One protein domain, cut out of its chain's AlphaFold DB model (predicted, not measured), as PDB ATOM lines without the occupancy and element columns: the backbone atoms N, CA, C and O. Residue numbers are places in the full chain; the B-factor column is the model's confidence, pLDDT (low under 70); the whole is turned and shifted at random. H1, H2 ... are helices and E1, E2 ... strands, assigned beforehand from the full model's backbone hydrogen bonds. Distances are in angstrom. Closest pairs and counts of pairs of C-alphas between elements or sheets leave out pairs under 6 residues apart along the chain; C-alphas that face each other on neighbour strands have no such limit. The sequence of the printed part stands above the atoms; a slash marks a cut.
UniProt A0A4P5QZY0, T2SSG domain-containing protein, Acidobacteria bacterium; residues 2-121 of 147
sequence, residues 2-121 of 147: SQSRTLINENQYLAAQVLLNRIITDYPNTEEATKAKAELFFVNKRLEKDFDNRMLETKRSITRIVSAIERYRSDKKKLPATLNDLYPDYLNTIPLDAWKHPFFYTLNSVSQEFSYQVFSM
ATOM      1  N   SER A   2     -13.414   2.638  93.613       65.75
ATOM      2  CA  SER A   2     -14.488   1.751  94.114       65.75
ATOM      3  C   SER A   2     -15.119   2.267  95.414       65.75
ATOM      4  O   SER A   2     -16.333   2.238  95.545       65.75
ATOM      5  N   GLN A   3     -14.317   2.825  96.326       70.94
ATOM      6  CA  GLN A   3     -14.789   3.243  97.649       70.94
ATOM      7  C   GLN A   3     -15.739   4.456  97.625       70.94
ATOM      8  O   GLN A   3     -16.741   4.434  98.331       70.94
ATOM      9  N   SER A   4     -15.508   5.479  96.784       66.06
ATOM     10  CA  SER A   4     -16.462   6.598  96.618       66.06
ATOM     11  C   SER A   4     -17.802   6.113  96.066       66.06
ATOM     12  O   SER A   4     -18.855   6.524  96.544       66.06
ATOM     13  N   ARG A   5     -17.769   5.184  95.106       72.81
ATOM     14  CA  ARG A   5     -18.968   4.581  94.513       72.81
ATOM     15  C   ARG A   5     -19.733   3.707  95.496       72.81
ATOM     16  O   ARG A   5     -20.955   3.778  95.513       72.81
ATOM     17  N   THR A   6     -19.041   2.944  96.340       78.06
ATOM     18  CA  THR A   6     -19.677   2.205  97.439       78.06
ATOM     19  C   THR A   6     -20.419   3.162  98.372       78.06
ATOM     20  O   THR A   6     -21.612   2.977  98.587       78.06
ATOM     21  N   LEU A   7     -19.772   4.245  98.820       72.88
ATOM     22  CA  LEU A   7     -20.405   5.255  99.684       72.88
ATOM     23  C   LEU A   7     -21.634   5.899  99.019       72.88
ATOM     24  O   LEU A   7     -22.659   6.094  99.664       72.88
ATOM     25  N   ILE A   8     -21.559   6.197  97.719       73.31
ATOM     26  CA  ILE A   8     -22.685   6.734  96.937       73.31
ATOM     27  C   ILE A   8     -23.844   5.730  96.868       73.31
ATOM     28  O   ILE A   8     -24.994   6.115  97.085       73.31
ATOM     29  N   ASN A   9     -23.551   4.457  96.590       75.88
ATOM     30  CA  ASN A   9     -24.552   3.390  96.507       75.88
ATOM     31  C   ASN A   9     -25.223   3.124  97.864       75.88
ATOM     32  O   ASN A   9     -26.402   2.782  97.915       75.88
ATOM     33  N   GLU A  10     -24.498   3.344  98.959       77.50
ATOM     34  CA  GLU A  10     -24.997   3.249 100.335       77.50
ATOM     35  C   GLU A  10     -25.680   4.542 100.830       77.50
ATOM     36  O   GLU A  10     -26.036   4.645 102.001       77.50
ATOM     37  N   ASN A  11     -25.896   5.535  99.957       76.00
ATOM     38  CA  ASN A  11     -26.453   6.861 100.278       76.00
ATOM     39  C   ASN A  11     -25.633   7.679 101.298       76.00
ATOM     40  O   ASN A  11     -26.124   8.652 101.875       76.00
ATOM     41  N   GLN A  12     -24.359   7.346 101.495       79.75
ATOM     42  CA  GLN A  12     -23.433   8.052 102.381       79.75
ATOM     43  C   GLN A  12     -22.782   9.242 101.661       79.75
ATOM     44  O   GLN A  12     -21.560   9.357 101.550       79.75
ATOM     45  N   TYR A  13     -23.611  10.153 101.149       79.12
ATOM     46  CA  TYR A  13     -23.172  11.233 100.262       79.12
ATOM     47  C   TYR A  13     -22.196  12.224 100.917       79.12
ATOM     48  O   TYR A  13     -21.291  12.703 100.242       79.12
ATOM     49  N   LEU A  14     -22.313  12.488 102.225       79.69
ATOM     50  CA  LEU A  14     -21.351  13.332 102.952       79.69
ATOM     51  C   LEU A  14     -19.965  12.677 103.028       79.69
ATOM     52  O   LEU A  14     -18.956  13.321 102.753       79.69
ATOM     53  N   ALA A  15     -19.907  11.379 103.338       76.81
ATOM     54  CA  ALA A  15     -18.648  10.637 103.361       76.81
ATOM     55  C   ALA A  15     -18.027  10.554 101.959       76.81
ATOM     56  O   ALA A  15     -16.821  10.750 101.801       76.81
ATOM     57  N   ALA A  16     -18.855  10.337 100.929       74.62
ATOM     58  CA  ALA A  16     -18.416  10.369  99.539       74.62
ATOM     59  C   ALA A  16     -17.833  11.741  99.163       74.62
ATOM     60  O   ALA A  16     -16.758  11.795  98.572       74.62
ATOM     61  N   GLN A  17     -18.488  12.842  99.550       82.94
ATOM     62  CA  GLN A  17     -18.010  14.205  99.306       82.94
ATOM     63  C   GLN A  17     -16.628  14.442  99.931       82.94
ATOM     64  O   GLN A  17     -15.723  14.929  99.255       82.94
ATOM     65  N   VAL A  18     -16.443  14.058 101.201       82.12
ATOM     66  CA  VAL A  18     -15.157  14.188 101.910       82.12
ATOM     67  C   VAL A  18     -14.059  13.388 101.207       82.12
ATOM     68  O   VAL A  18     -12.971  13.914 100.969       82.12
ATOM     69  N   LEU A  19     -14.342  12.137 100.831       81.12
ATOM     70  CA  LEU A  19     -13.376  11.279 100.147       81.12
ATOM     71  C   LEU A  19     -12.992  11.830  98.765       81.12
ATOM     72  O   LEU A  19     -11.815  11.841  98.413       81.12
ATOM     73  N   LEU A  20     -13.968  12.301  97.988       80.12
ATOM     74  CA  LEU A  20     -13.738  12.867  96.659       80.12
ATOM     75  C   LEU A  20     -12.932  14.168  96.732       80.12
ATOM     76  O   LEU A  20     -11.974  14.321  95.979       80.12
ATOM     77  N   ASN A  21     -13.257  15.062  97.673       82.06
ATOM     78  CA  ASN A  21     -12.468  16.269  97.926       82.06
ATOM     79  C   ASN A  21     -11.017  15.924  98.260       82.06
ATOM     80  O   ASN A  21     -10.103  16.507  97.683       82.06
ATOM     81  N   ARG A  22     -10.800  14.923  99.120       82.06
ATOM     82  CA  ARG A  22      -9.454  14.452  99.448       82.06
ATOM     83  C   ARG A  22      -8.692  13.965  98.213       82.06
ATOM     84  O   ARG A  22      -7.557  14.373  98.018       82.06
ATOM     85  N   ILE A  23      -9.307  13.148  97.353       83.19
ATOM     86  CA  ILE A  23      -8.668  12.671  96.110       83.19
ATOM     87  C   ILE A  23      -8.260  13.849  95.213       83.19
ATOM     88  O   ILE A  23      -7.172  13.844  94.640       83.19
ATOM     89  N   ILE A  24      -9.121  14.864  95.095       85.62
ATOM     90  CA  ILE A  24      -8.858  16.054  94.277       85.62
ATOM     91  C   ILE A  24      -7.696  16.873  94.848       85.62
ATOM     92  O   ILE A  24      -6.869  17.360  94.078       85.62
ATOM     93  N   THR A  25      -7.637  17.032  96.170       87.62
ATOM     94  CA  THR A  25      -6.584  17.794  96.854       87.62
ATOM     95  C   THR A  25      -5.243  17.064  96.844       87.62
ATOM     96  O   THR A  25      -4.226  17.686  96.547       87.62
ATOM     97  N   ASP A  26      -5.240  15.761  97.124       88.12
ATOM     98  CA  ASP A  26      -4.016  14.965  97.265       88.12
ATOM     99  C   ASP A  26      -3.390  14.634  95.888       88.12
ATOM    100  O   ASP A  26      -2.172  14.481  95.787       88.12
ATOM    101  N   TYR A  27      -4.194  14.560  94.812       90.12
ATOM    102  CA  TYR A  27      -3.752  14.119  93.474       90.12
ATOM    103  C   TYR A  27      -4.266  14.992  92.302       90.12
ATOM    104  O   TYR A  27      -4.808  14.460  91.330       90.12
ATOM    105  N   PRO A  28      -4.082  16.326  92.308       87.50
ATOM    106  CA  PRO A  28      -4.851  17.277  91.488       87.50
ATOM    107  C   PRO A  28      -4.721  17.140  89.958       87.50
ATOM    108  O   PRO A  28      -5.630  17.564  89.240       87.50
ATOM    109  N   ASN A  29      -3.634  16.539  89.462       93.12
ATOM    110  CA  ASN A  29      -3.303  16.425  88.031       93.12
ATOM    111  C   ASN A  29      -3.445  14.994  87.485       93.12
ATOM    112  O   ASN A  29      -2.787  14.627  86.515       93.12
ATOM    113  N   THR A  30      -4.268  14.170  88.131       92.75
ATOM    114  CA  THR A  30      -4.485  12.767  87.756       92.75
ATOM    115  C   THR A  30      -5.825  12.555  87.047       92.75
ATOM    116  O   THR A  30      -6.761  13.361  87.161       92.75
ATOM    117  N   GLU A  31      -5.947  11.443  86.318       90.69
ATOM    118  CA  GLU A  31      -7.226  11.018  85.737       90.69
ATOM    119  C   GLU A  31      -8.252  10.739  86.850       90.69
ATOM    120  O   GLU A  31      -9.435  11.067  86.725       90.69
ATOM    121  N   GLU A  32      -7.788  10.214  87.984       85.88
ATOM    122  CA  GLU A  32      -8.564   9.986  89.199       85.88
ATOM    123  C   GLU A  32      -9.166  11.280  89.740       85.88
ATOM    124  O   GLU A  32     -10.363  11.311  90.019       85.88
ATOM    125  N   ALA A  33      -8.392  12.366  89.837       87.50
ATOM    126  CA  ALA A  33      -8.919  13.660  90.268       87.50
ATOM    127  C   ALA A  33      -9.920  14.245  89.266       87.50
ATOM    128  O   ALA A  33     -10.901  14.872  89.669       87.50
ATOM    129  N   THR A  34      -9.726  14.011  87.967       91.44
ATOM    130  CA  THR A  34     -10.688  14.436  86.938       91.44
ATOM    131  C   THR A  34     -12.019  13.701  87.094       91.44
ATOM    132  O   THR A  34     -13.078  14.331  87.137       91.44
ATOM    133  N   LYS A  35     -11.979  12.376  87.275       89.25
ATOM    134  CA  LYS A  35     -13.178  11.575  87.551       89.25
ATOM    135  C   LYS A  35     -13.812  11.950  88.895       89.25
ATOM    136  O   LYS A  35     -15.033  12.048  88.977       89.25
ATOM    137  N   ALA A  36     -13.006  12.215  89.925       85.38
ATOM    138  CA  ALA A  36     -13.490  12.614  91.241       85.38
ATOM    139  C   ALA A  36     -14.220  13.964  91.206       85.38
ATOM    140  O   ALA A  36     -15.255  14.097  91.852       85.38
ATOM    141  N   LYS A  37     -13.756  14.939  90.408       88.31
ATOM    142  CA  LYS A  37     -14.471  16.211  90.181       88.31
ATOM    143  C   LYS A  37     -15.853  15.984  89.562       88.31
ATOM    144  O   LYS A  37     -16.827  16.587  90.008       88.31
ATOM    145  N   ALA A  38     -15.944  15.103  88.565       91.81
ATOM    146  CA  ALA A  38     -17.218  14.758  87.939       91.81
ATOM    147  C   ALA A  38     -18.167  14.053  88.926       91.81
ATOM    148  O   ALA A  38     -19.329  14.436  89.031       91.81
ATOM    149  N   GLU A  39     -17.681  13.071  89.695       89.50
ATOM    150  CA  GLU A  39     -18.479  12.396  90.732       89.50
ATOM    151  C   GLU A  39     -18.922  13.378  91.834       89.50
ATOM    152  O   GLU A  39     -20.088  13.371  92.237       89.50
ATOM    153  N   LEU A  40     -18.035  14.280  92.268       85.81
ATOM    154  CA  LEU A  40     -18.309  15.283  93.299       85.81
ATOM    155  C   LEU A  40     -19.443  16.231  92.895       85.81
ATOM    156  O   LEU A  40     -20.269  16.577  93.736       85.81
ATOM    157  N   PHE A  41     -19.529  16.612  91.617       89.44
ATOM    158  CA  PHE A  41     -20.633  17.432  91.115       89.44
ATOM    159  C   PHE A  41     -21.996  16.775  91.383       89.44
ATOM    160  O   PHE A  41     -22.892  17.405  91.948       89.44
ATOM    161  N   PHE A  42     -22.149  15.494  91.034       90.06
ATOM    162  CA  PHE A  42     -23.403  14.771  91.254       90.06
ATOM    163  C   PHE A  42     -23.690  14.548  92.741       90.06
ATOM    164  O   PHE A  42     -24.839  14.686  93.167       90.06
ATOM    165  N   VAL A  43     -22.661  14.252  93.541       83.69
ATOM    166  CA  VAL A  43     -22.788  14.121  95.001       83.69
ATOM    167  C   VAL A  43     -23.287  15.426  95.623       83.69
ATOM    168  O   VAL A  43     -24.248  15.400  96.389       83.69
ATOM    169  N   ASN A  44     -22.716  16.571  95.242       83.38
ATOM    170  CA  ASN A  44     -23.151  17.879  95.731       83.38
ATOM    171  C   ASN A  44     -24.606  18.165  95.349       83.38
ATOM    172  O   ASN A  44     -25.399  18.530  96.210       83.38
ATOM    173  N   LYS A  45     -25.000  17.897  94.096       86.31
ATOM    174  CA  LYS A  45     -26.403  18.035  93.671       86.31
ATOM    175  C   LYS A  45     -27.360  17.144  94.451       86.31
ATOM    176  O   LYS A  45     -28.497  17.536  94.718       86.31
ATOM    177  N   ARG A  46     -26.917  15.951  94.846       86.62
ATOM    178  CA  ARG A  46     -27.726  15.054  95.670       86.62
ATOM    179  C   ARG A  46     -27.861  15.554  97.107       86.62
ATOM    180  O   ARG A  46     -28.965  15.472  97.641       86.62
ATOM    181  N   LEU A  47     -26.784  16.084  97.689       84.00
ATOM    182  CA  LEU A  47     -26.773  16.696  99.022       84.00
ATOM    183  C   LEU A  47     -27.653  17.949  99.084       84.00
ATOM    184  O   LEU A  47     -28.458  18.063 100.002       84.00
ATOM    185  N   GLU A  48     -27.563  18.834  98.086       83.94
ATOM    186  CA  GLU A  48     -28.443  20.007  97.946       83.94
ATOM    187  C   GLU A  48     -29.916  19.577  97.950       83.94
ATOM    188  O   GLU A  48     -30.714  20.047  98.757       83.94
ATOM    189  N   LYS A  49     -30.269  18.592  97.114       86.81
ATOM    190  CA  LYS A  49     -31.639  18.074  97.047       86.81
ATOM    191  C   LYS A  49     -32.101  17.417  98.353       86.81
ATOM    192  O   LYS A  49     -33.270  17.540  98.708       86.81
ATOM    193  N   ASP A  50     -31.231  16.675  99.040       86.69
ATOM    194  CA  ASP A  50     -31.553  16.088 100.349       86.69
ATOM    195  C   ASP A  50     -31.840  17.180 101.384       86.69
ATOM    196  O   ASP A  50     -32.854  17.124 102.078       86.69
ATOM    197  N   PHE A  51     -30.999  18.215 101.424       86.94
ATOM    198  CA  PHE A  51     -31.192  19.372 102.287       86.94
ATOM    199  C   PHE A  51     -32.526  20.077 102.007       86.94
ATOM    200  O   PHE A  51     -33.298  20.308 102.938       86.94
ATOM    201  N   ASP A  52     -32.852  20.343 100.739       87.50
ATOM    202  CA  ASP A  52     -34.121  20.971 100.349       87.50
ATOM    203  C   ASP A  52     -35.339  20.139 100.777       87.50
ATOM    204  O   ASP A  52     -36.319  20.677 101.307       87.50
ATOM    205  N   ASN A  53     -35.278  18.814 100.602       91.75
ATOM    206  CA  ASN A  53     -36.342  17.913 101.044       91.75
ATOM    207  C   ASN A  53     -36.518  17.962 102.567       91.75
ATOM    208  O   ASN A  53     -37.645  18.079 103.053       91.75
ATOM    209  N   ARG A  54     -35.416  17.938 103.324       92.56
ATOM    210  CA  ARG A  54     -35.439  18.050 104.790       92.56
ATOM    211  C   ARG A  54     -35.977  19.400 105.259       92.56
ATOM    212  O   ARG A  54     -36.777  19.459 106.195       92.56
ATOM    213  N   MET A  55     -35.611  20.487 104.585       90.56
ATOM    214  CA  MET A  55     -36.176  21.812 104.845       90.56
ATOM    215  C   MET A  55     -37.688  21.830 104.604       90.56
ATOM    216  O   MET A  55     -38.436  22.381 105.414       90.56
ATOM    217  N   LEU A  56     -38.162  21.210 103.522       93.31
ATOM    218  CA  LEU A  56     -39.589  21.117 103.217       93.31
ATOM    219  C   LEU A  56     -40.352  20.290 104.261       93.31
ATOM    220  O   LEU A  56     -41.422  20.704 104.709       93.31
ATOM    221  N   GLU A  57     -39.815  19.143 104.675       95.75
ATOM    222  CA  GLU A  57     -40.392  18.319 105.743       95.75
ATOM    223  C   GLU A  57     -40.456  19.073 107.074       95.75
ATOM    224  O   GLU A  57     -41.500  19.089 107.728       95.75
ATOM    225  N   THR A  58     -39.384  19.781 107.430       93.62
ATOM    226  CA  THR A  58     -39.323  20.617 108.636       93.62
ATOM    227  C   THR A  58     -40.387  21.714 108.604       93.62
ATOM    228  O   THR A  58     -41.133  21.874 109.569       93.62
ATOM    229  N   LYS A  59     -40.547  22.412 107.470       92.75
ATOM    230  CA  LYS A  59     -41.614  23.413 107.282       92.75
ATOM    231  C   LYS A  59     -43.006  22.811 107.472       92.75
ATOM    232  O   LYS A  59     -43.832  23.405 108.158       92.75
ATOM    233  N   ARG A  60     -43.265  21.614 106.930       96.38
ATOM    234  CA  ARG A  60     -44.548  20.910 107.120       96.38
ATOM    235  C   ARG A  60     -44.810  20.592 108.593       96.38
ATOM    236  O   ARG A  60     -45.940  20.756 109.050       96.38
ATOM    237  N   SER A  61     -43.791  20.163 109.336       95.94
ATOM    238  CA  SER A  61     -43.902  19.938 110.783       95.94
ATOM    239  C   SER A  61     -44.203  21.233 111.543       95.94
ATOM    240  O   SER A  61     -45.114  21.235 112.371       95.94
ATOM    241  N   ILE A  62     -43.544  22.351 111.206       95.12
ATOM    242  CA  ILE A  62     -43.850  23.672 111.787       95.12
ATOM    243  C   ILE A  62     -45.306  24.056 111.518       95.12
ATOM    244  O   ILE A  62     -46.021  24.409 112.451       95.12
ATOM    245  N   THR A  63     -45.789  23.932 110.277       95.94
ATOM    246  CA  THR A  63     -47.187  24.246 109.934       95.94
ATOM    247  C   THR A  63     -48.177  23.414 110.750       95.94
ATOM    248  O   THR A  63     -49.196  23.941 111.198       95.94
ATOM    249  N   ARG A  64     -47.884  22.126 110.985       96.62
ATOM    250  CA  ARG A  64     -48.712  21.254 111.835       96.62
ATOM    251  C   ARG A  64     -48.731  21.720 113.289       96.62
ATOM    252  O   ARG A  64     -49.812  21.786 113.868       96.62
ATOM    253  N   ILE A  65     -47.569  22.064 113.848       96.25
ATOM    254  CA  ILE A  65     -47.448  22.584 115.218       96.25
ATOM    255  C   ILE A  65     -48.216  23.901 115.360       96.25
ATOM    256  O   ILE A  65     -49.073  24.009 116.228       96.25
ATOM    257  N   VAL A  66     -47.972  24.871 114.476       95.81
ATOM    258  CA  VAL A  66     -48.656  26.177 114.466       95.81
ATOM    259  C   VAL A  66     -50.170  25.993 114.387       95.81
ATOM    260  O   VAL A  66     -50.910  26.553 115.188       95.81
ATOM    261  N   SER A  67     -50.642  25.123 113.492       96.88
ATOM    262  CA  SER A  67     -52.073  24.824 113.374       96.88
ATOM    263  C   SER A  67     -52.659  24.230 114.662       96.88
ATOM    264  O   SER A  67     -53.802  24.518 115.006       96.88
ATOM    265  N   ALA A  68     -51.901  23.397 115.381       97.88
ATOM    266  CA  ALA A  68     -52.317  22.850 116.671       97.88
ATOM    267  C   ALA A  68     -52.336  23.914 117.781       97.88
ATOM    268  O   ALA A  68     -53.285  23.941 118.563       97.88
ATOM    269  N   ILE A  69     -51.348  24.816 117.809       97.00
ATOM    270  CA  ILE A  69     -51.299  25.955 118.737       97.00
ATOM    271  C   ILE A  69     -52.520  26.855 118.547       97.00
ATOM    272  O   ILE A  69     -53.165  27.212 119.529       97.00
ATOM    273  N   GLU A  70     -52.883  27.185 117.305       96.56
ATOM    274  CA  GLU A  70     -54.048  28.037 117.045       96.56
ATOM    275  C   GLU A  70     -55.370  27.367 117.440       96.56
ATOM    276  O   GLU A  70     -56.241  28.019 118.019       96.56
ATOM    277  N   ARG A  71     -55.515  26.052 117.216       98.06
ATOM    278  CA  ARG A  71     -56.676  25.301 117.727       98.06
ATOM    279  C   ARG A  71     -56.734  25.332 119.256       98.06
ATOM    280  O   ARG A  71     -57.770  25.689 119.812       98.06
ATOM    281  N   TYR A  72     -55.617  25.048 119.928       98.06
ATOM    282  CA  TYR A  72     -55.518  25.130 121.389       98.06
ATOM    283  C   TYR A  72     -55.900  26.527 121.893       98.06
ATOM    284  O   TYR A  72     -56.700  26.663 122.820       98.06
ATOM    285  N   ARG A  73     -55.380  27.577 121.248       95.81
ATOM    286  CA  ARG A  73     -55.683  28.974 121.577       95.81
ATOM    287  C   ARG A  73     -57.166  29.282 121.437       95.81
ATOM    288  O   ARG A  73     -57.732  29.936 122.311       95.81
ATOM    289  N   SER A  74     -57.793  28.816 120.361       97.06
ATOM    290  CA  SER A  74     -59.222  29.005 120.123       97.06
ATOM    291  C   SER A  74     -60.074  28.355 121.216       97.06
ATOM    292  O   SER A  74     -61.000  28.992 121.723       97.06
ATOM    293  N   ASP A  75     -59.733  27.132 121.622       98.00
ATOM    294  CA  ASP A  75     -60.524  26.350 122.576       98.00
ATOM    295  C   ASP A  75     -60.295  26.782 124.025       98.00
ATOM    296  O   ASP A  75     -61.239  26.946 124.796       98.00
ATOM    297  N   LYS A  76     -59.030  26.979 124.412       96.94
ATOM    298  CA  LYS A  76     -58.631  27.290 125.794       96.94
ATOM    299  C   LYS A  76     -58.554  28.788 126.076       96.94
ATOM    300  O   LYS A  76     -58.320  29.171 127.219       96.94
ATOM    301  N   LYS A  77     -58.721  29.632 125.048       96.19
ATOM    302  CA  LYS A  77     -58.593  31.102 125.105       96.19
ATOM    303  C   LYS A  77     -57.242  31.591 125.646       96.19
ATOM    304  O   LYS A  77     -57.126  32.725 126.097       96.19
ATOM    305  N   LYS A  78     -56.210  30.747 125.571       94.62
ATOM    306  CA  LYS A  78     -54.827  31.036 125.973       94.62
ATOM    307  C   LYS A  78     -53.855  30.247 125.103       94.62
ATOM    308  O   LYS A  78     -54.224  29.206 124.571       94.62
ATOM    309  N   LEU A  79     -52.622  30.724 124.978       95.00
ATOM    310  CA  LEU A  79     -51.554  29.959 124.333       95.00
ATOM    311  C   LEU A  79     -51.108  28.787 125.229       95.00
ATOM    312  O   LEU A  79     -51.243  28.883 126.455       95.00
ATOM    313  N   PRO A  80     -50.607  27.685 124.643       95.69
ATOM    314  CA  PRO A  80     -49.986  26.618 125.419       95.69
ATOM    315  C   PRO A  80     -48.734  27.149 126.133       95.69
ATOM    316  O   PRO A  80     -48.056  28.043 125.627       95.69
ATOM    317  N   ALA A  81     -48.418  26.607 127.308       92.69
ATOM    318  CA  ALA A  81     -47.171  26.931 127.997       92.69
ATOM    319  C   ALA A  81     -45.992  26.192 127.348       92.69
ATOM    320  O   ALA A  81     -44.893  26.734 127.245       92.69
ATOM    321  N   THR A  82     -46.234  24.964 126.877       93.69
ATOM    322  CA  THR A  82     -45.244  24.136 126.177       93.69
ATOM    323  C   THR A  82     -45.876  23.383 125.007       93.69
ATOM    324  O   THR A  82     -47.089  23.194 124.963       93.69
ATOM    325  N   LEU A  83     -45.063  22.871 124.074       92.88
ATOM    326  CA  LEU A  83     -45.581  22.023 122.990       92.88
ATOM    327  C   LEU A  83     -46.251  20.738 123.501       92.88
ATOM    328  O   LEU A  83     -47.123  20.213 122.814       92.88
ATOM    329  N   ASN A  84     -45.901  20.257 124.699       93.25
ATOM    330  CA  ASN A  84     -46.516  19.063 125.283       93.25
ATOM    331  C   ASN A  84     -47.995  19.266 125.625       93.25
ATOM    332  O   ASN A  84     -48.746  18.300 125.588       93.25
ATOM    333  N   ASP A  85     -48.437  20.505 125.865       94.25
ATOM    334  CA  ASP A  85     -49.852  20.812 126.127       94.25
ATOM    335  C   ASP A  85     -50.749  20.551 124.905       94.25
ATOM    336  O   ASP A  85     -51.975  20.521 125.013       94.25
ATOM    337  N   LEU A  86     -50.141  20.394 123.725       95.19
ATOM    338  CA  LEU A  86     -50.834  20.047 122.488       95.19
ATOM    339  C   LEU A  86     -51.087  18.540 122.375       95.19
ATOM    340  O   LEU A  86     -51.905  18.132 121.555       95.19
ATOM    341  N   TYR A  87     -50.392  17.705 123.146       92.12
ATOM    342  CA  TYR A  87     -50.544  16.254 123.110       92.12
ATOM    343  C   TYR A  87     -51.496  15.758 124.215       92.12
ATOM    344  O   TYR A  87     -51.426  16.256 125.337       92.12
ATOM    345  N   PRO A  88     -52.332  14.733 123.957       95.00
ATOM    346  CA  PRO A  88     -52.602  14.117 122.652       95.00
ATOM    347  C   PRO A  88     -53.685  14.858 121.845       95.00
ATOM    348  O   PRO A  88     -53.857  14.589 120.659       95.00
ATOM    349  N   ASP A  89     -54.408  15.786 122.475       96.38
ATOM    350  CA  ASP A  89     -55.691  16.301 121.976       96.38
ATOM    351  C   ASP A  89     -55.585  17.125 120.680       96.38
ATOM    352  O   ASP A  89     -56.491  17.112 119.847       96.38
ATOM    353  N   TYR A  90     -54.478  17.846 120.484       96.25
ATOM    354  CA  TYR A  90     -54.241  18.705 119.315       96.25
ATOM    355  C   TYR A  90     -53.165  18.152 118.371       96.25
ATOM    356  O   TYR A  90     -53.142  18.531 117.191       96.25
ATOM    357  N   LEU A  91     -52.300  17.265 118.873       93.44
ATOM    358  CA  LEU A  91     -51.254  16.534 118.163       93.44
ATOM    359  C   LEU A  91     -51.144  15.104 118.709       93.44
ATOM    360  O   LEU A  91     -50.808  14.913 119.872       93.44
ATOM    361  N   ASN A  92     -51.272  14.103 117.834       91.75
ATOM    362  CA  ASN A  92     -51.097  12.689 118.203       91.75
ATOM    363  C   ASN A  92     -49.676  12.347 118.670       91.75
ATOM    364  O   ASN A  92     -49.481  11.342 119.333       91.75
ATOM    365  N   THR A  93     -48.680  13.129 118.263       91.94
ATOM    366  CA  THR A  93     -47.278  13.047 118.690       91.94
ATOM    367  C   THR A  93     -46.648  14.409 118.448       91.94
ATOM    368  O   THR A  93     -46.976  15.052 117.445       91.94
ATOM    369  N   ILE A  94     -45.692  14.820 119.277       89.50
ATOM    370  CA  ILE A  94     -44.889  16.010 118.981       89.50
ATOM    371  C   ILE A  94     -43.907  15.659 117.849       89.50
ATOM    372  O   ILE A  94     -43.077  14.766 118.033       89.50
ATOM    373  N   PRO A  95     -44.014  16.280 116.657       92.56
ATOM    374  CA  PRO A  95     -43.136  15.939 115.546       92.56
ATOM    375  C   PRO A  95     -41.707  16.416 115.825       92.56
ATOM    376  O   PRO A  95     -41.496  17.404 116.520       92.56
ATOM    377  N   LEU A  96     -40.735  15.731 115.227       93.12
ATOM    378  CA  LEU A  96     -39.350  16.192 115.136       93.12
ATOM    379  C   LEU A  96     -39.128  16.882 113.785       93.12
ATOM    380  O   LEU A  96     -39.915  16.702 112.844       93.12
ATOM    381  N   ASP A  97     -38.058  17.663 113.676       93.44
ATOM    382  CA  ASP A  97     -37.612  18.159 112.381       93.44
ATOM    383  C   ASP A  97     -37.040  17.022 111.510       93.44
ATOM    384  O   ASP A  97     -36.914  15.862 111.926       93.44
ATOM    385  N   ALA A  98     -36.706  17.335 110.261       93.56
ATOM    386  CA  ALA A  98     -36.192  16.335 109.329       93.56
ATOM    387  C   ALA A  98     -34.765  15.849 109.664       93.56
ATOM    388  O   ALA A  98     -34.301  14.847 109.111       93.56
ATOM    389  N   TRP A  99     -34.080  16.516 110.595       90.88
ATOM    390  CA  TRP A  99     -32.812  16.087 111.188       90.88
ATOM    391  C   TRP A  99     -32.997  15.352 112.519       90.88
ATOM    392  O   TRP A  99     -32.016  14.934 113.122       90.88
ATOM    393  N   LYS A 100     -34.249  15.077 112.911       92.06
ATOM    394  CA  LYS A 100     -34.636  14.369 114.140       92.06
ATOM    395  C   LYS A 100     -34.352  15.160 115.418       92.06
ATOM    396  O   LYS A 100     -34.276  14.573 116.493       92.06
ATOM    397  N   HIS A 101     -34.260  16.481 115.320       89.19
ATOM    398  CA  HIS A 101     -34.178  17.357 116.479       89.19
ATOM    399  C   HIS A 101     -35.581  17.785 116.938       89.19
ATOM    400  O   HIS A 101     -36.506  17.871 116.120       89.19
ATOM    401  N   PRO A 102     -35.773  18.046 118.243       92.06
ATOM    402  CA  PRO A 102     -37.019  18.612 118.742       92.06
ATOM    403  C   PRO A 102     -37.232  20.041 118.221       92.06
ATOM    404  O   PRO A 102     -36.278  20.773 117.949       92.06
ATOM    405  N   PHE A 103     -38.498  20.450 118.119       91.25
ATOM    406  CA  PHE A 103     -38.854  21.854 117.912       91.25
ATOM    407  C   PHE A 103     -38.849  22.619 119.230       91.25
ATOM    408  O   PHE A 103     -39.217  22.088 120.279       91.25
ATOM    409  N   PHE A 104     -38.504  23.896 119.141       88.81
ATOM    410  CA  PHE A 104     -38.526  24.832 120.250       88.81
ATOM    411  C   PHE A 104     -39.689  25.796 120.085       88.81
ATOM    412  O   PHE A 104     -40.034  26.199 118.972       88.81
ATOM    413  N   TYR A 105     -40.285  26.158 121.213       90.88
ATOM    414  CA  TYR A 105     -41.413  27.065 121.302       90.88
ATOM    415  C   TYR A 105     -41.127  28.102 122.374       90.88
ATOM    416  O   TYR A 105     -40.676  27.755 123.464       90.88
ATOM    417  N   THR A 106     -41.404  29.363 122.069       88.25
ATOM    418  CA  THR A 106     -41.320  30.441 123.049       88.25
ATOM    419  C   THR A 106     -42.473  31.411 122.868       88.25
ATOM    420  O   THR A 106     -42.920  31.675 121.748       88.25
ATOM    421  N   LEU A 107     -42.957  31.942 123.985       87.62
ATOM    422  CA  LEU A 107     -43.927  33.022 123.995       87.62
ATOM    423  C   LEU A 107     -43.207  34.340 123.733       87.62
ATOM    424  O   LEU A 107     -42.134  34.603 124.271       87.62
ATOM    425  N   ASN A 108     -43.826  35.191 122.931       84.19
ATOM    426  CA  ASN A 108     -43.343  36.536 122.692       84.19
ATOM    427  C   ASN A 108     -44.267  37.512 123.415       84.19
ATOM    428  O   ASN A 108     -45.362  37.825 122.952       84.19
ATOM    429  N   SER A 109     -43.818  37.986 124.573       74.12
ATOM    430  CA  SER A 109     -44.552  38.962 125.381       74.12
ATOM    431  C   SER A 109     -44.503  40.383 124.813       74.12
ATOM    432  O   SER A 109     -45.250  41.242 125.272       74.12
ATOM    433  N   VAL A 110     -43.636  40.641 123.828       74.94
ATOM    434  CA  VAL A 110     -43.358  41.988 123.309       74.94
ATOM    435  C   VAL A 110     -44.235  42.324 122.101       74.94
ATOM    436  O   VAL A 110     -44.647  43.470 121.946       74.94
ATOM    437  N   SER A 111     -44.552  41.343 121.251       77.44
ATOM    438  CA  SER A 111     -45.381  41.551 120.058       77.44
ATOM    439  C   SER A 111     -46.742  40.878 120.198       77.44
ATOM    440  O   SER A 111     -46.837  39.658 120.307       77.44
ATOM    441  N   GLN A 112     -47.812  41.672 120.123       72.12
ATOM    442  CA  GLN A 112     -49.168  41.124 120.035       72.12
ATOM    443  C   GLN A 112     -49.438  40.471 118.674       72.12
ATOM    444  O   GLN A 112     -50.176  39.490 118.617       72.12
ATOM    445  N   GLU A 113     -48.813  40.965 117.602       74.88
ATOM    446  CA  GLU A 113     -48.932  40.411 116.248       74.88
ATOM    447  C   GLU A 113     -48.253  39.038 116.136       74.88
ATOM    448  O   GLU A 113     -48.834  38.092 115.612       74.88
ATOM    449  N   PHE A 114     -47.059  38.896 116.717       79.75
ATOM    450  CA  PHE A 114     -46.291  37.650 116.731       79.75
ATOM    451  C   PHE A 114     -46.187  37.100 118.151       79.75
ATOM    452  O   PHE A 114     -45.095  37.078 118.708       79.75
ATOM    453  N   SER A 115     -47.311  36.667 118.737       85.75
ATOM    454  CA  SER A 115     -47.415  36.312 120.167       85.75
ATOM    455  C   SER A 115     -46.579  35.095 120.606       85.75
ATOM    456  O   SER A 115     -46.451  34.829 121.799       85.75
ATOM    457  N   TYR A 116     -46.027  34.326 119.666       90.19
ATOM    458  CA  TYR A 116     -45.133  33.201 119.930       90.19
ATOM    459  C   TYR A 116     -44.237  32.915 118.722       90.19
ATOM    460  O   TYR A 116     -44.467  33.416 117.622       90.19
ATOM    461  N   GLN A 117     -43.225  32.075 118.930       89.12
ATOM    462  CA  GLN A 117     -42.332  31.580 117.888       89.12
ATOM    463  C   GLN A 117     -42.164  30.065 118.004       89.12
ATOM    464  O   GLN A 117     -42.140  29.515 119.105       89.12
ATOM    465  N   VAL A 118     -42.025  29.403 116.854       89.62
ATOM    466  CA  VAL A 118     -41.646  27.989 116.737       89.62
ATOM    467  C   VAL A 118     -40.434  27.909 115.822       89.62
ATOM    468  O   VAL A 118     -40.474  28.437 114.710       89.62
ATOM    469  N   PHE A 119     -39.367  27.247 116.259       87.56
ATOM    470  CA  PHE A 119     -38.139  27.109 115.475       87.56
ATOM    471  C   PHE A 119     -37.508  25.722 115.634       87.56
ATOM    472  O   PHE A 119     -37.787  24.994 116.586       87.56
ATOM    473  N   SER A 120     -36.682  25.336 114.662       88.19
ATOM    474  CA  SER A 120     -35.908  24.087 114.645       88.19
ATOM    475  C   SER A 120     -34.424  24.425 114.527       88.19
ATOM    476  O   SER A 120     -34.064  25.467 113.980       88.19
ATOM    477  N   MET A 121     -33.569  23.542 115.040       86.19
ATOM    478  CA  MET A 121     -32.113  23.689 114.918       86.19
ATOM    479  C   MET A 121     -31.589  23.323 113.522       86.19
ATOM    480  O   MET A 121     -30.430  23.588 113.206       86.19
TER     481      MET A 121
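Overview. This is residues 2 to 121 of the 147 residues of the protein "T2SSG domain-containing protein" of Acidobacteria bacterium (UniProt A0A4P5QZY0). One very long helix, H3, makes the length of a rod, with a small group of parts beside each of its ends. At its beginning H2 folds back along it and H1 packs on H2; toward its other end lie short H4 and the E1 and E2 hairpin, whose residues 109 to 114 stick out, while the long unnamed stretch of residues 87 to 103 between H4 and E1 reaches back toward the middle of the rod, its C-alphas 4 to 26 A from the mean of all C-alphas. The printed part has 120 residues, in the order H1 H2 H3 H4 E1 E2; the class is mostly helix and the sheet E1 - E2 is antiparallel. It is extended, with a radius of gyration of the C-alphas of 21.8 A and spans of 68 by 30 by 16 A.

Along the chain. H1, residues 2 to 9, begins with C-alpha 2 at (-14.488, 1.751, 94.114). H2, residues 13 to 26, is 19.7 A long. H3, residues 31 to 76, is 67.2 A long, ending with C-alpha 76 at (-58.631, 27.290, 125.794). H4 is residues 83 to 86, E1 104 to 107 and E2 116 to 119.

Arrangement. H1 and H2 form a helical hairpin and touch, closest at C-alphas of Ser 4 and Ala 16, 5.2 A. H2 and H3, another hairpin, touch through residues 32 to 47 of H3 alone, closest at C-alphas of Ile 24 and Ala 33, 4.7 A; they run opposite ways at a shallow tilt of 33 degrees, only just short of steep. H3 and H4 only just touch, with 3 pairs of C-alphas within 8 A, the closest those of Ala 68 and Leu 86, 6.6 A. The closest C-alphas of H3 and E2 are those of Ile 62 and Val 118, 6.9 A. In the hairpin E1 and E2, N 104 and O 119 are 2.9 A apart, within hydrogen-bond range. Every O i to N i+4 pair is within hydrogen-bond range in H1 and H2, and 41 of 42 in H3; H4 is too short for such a pair.

Size, cuts and confidence. The C-alphas farthest apart, of Thr 30 and Lys 77, are 68.3 A apart. The printed part has no cut; the link H4 to E1 is long. Residues 2 and 4 are under pLDDT 70.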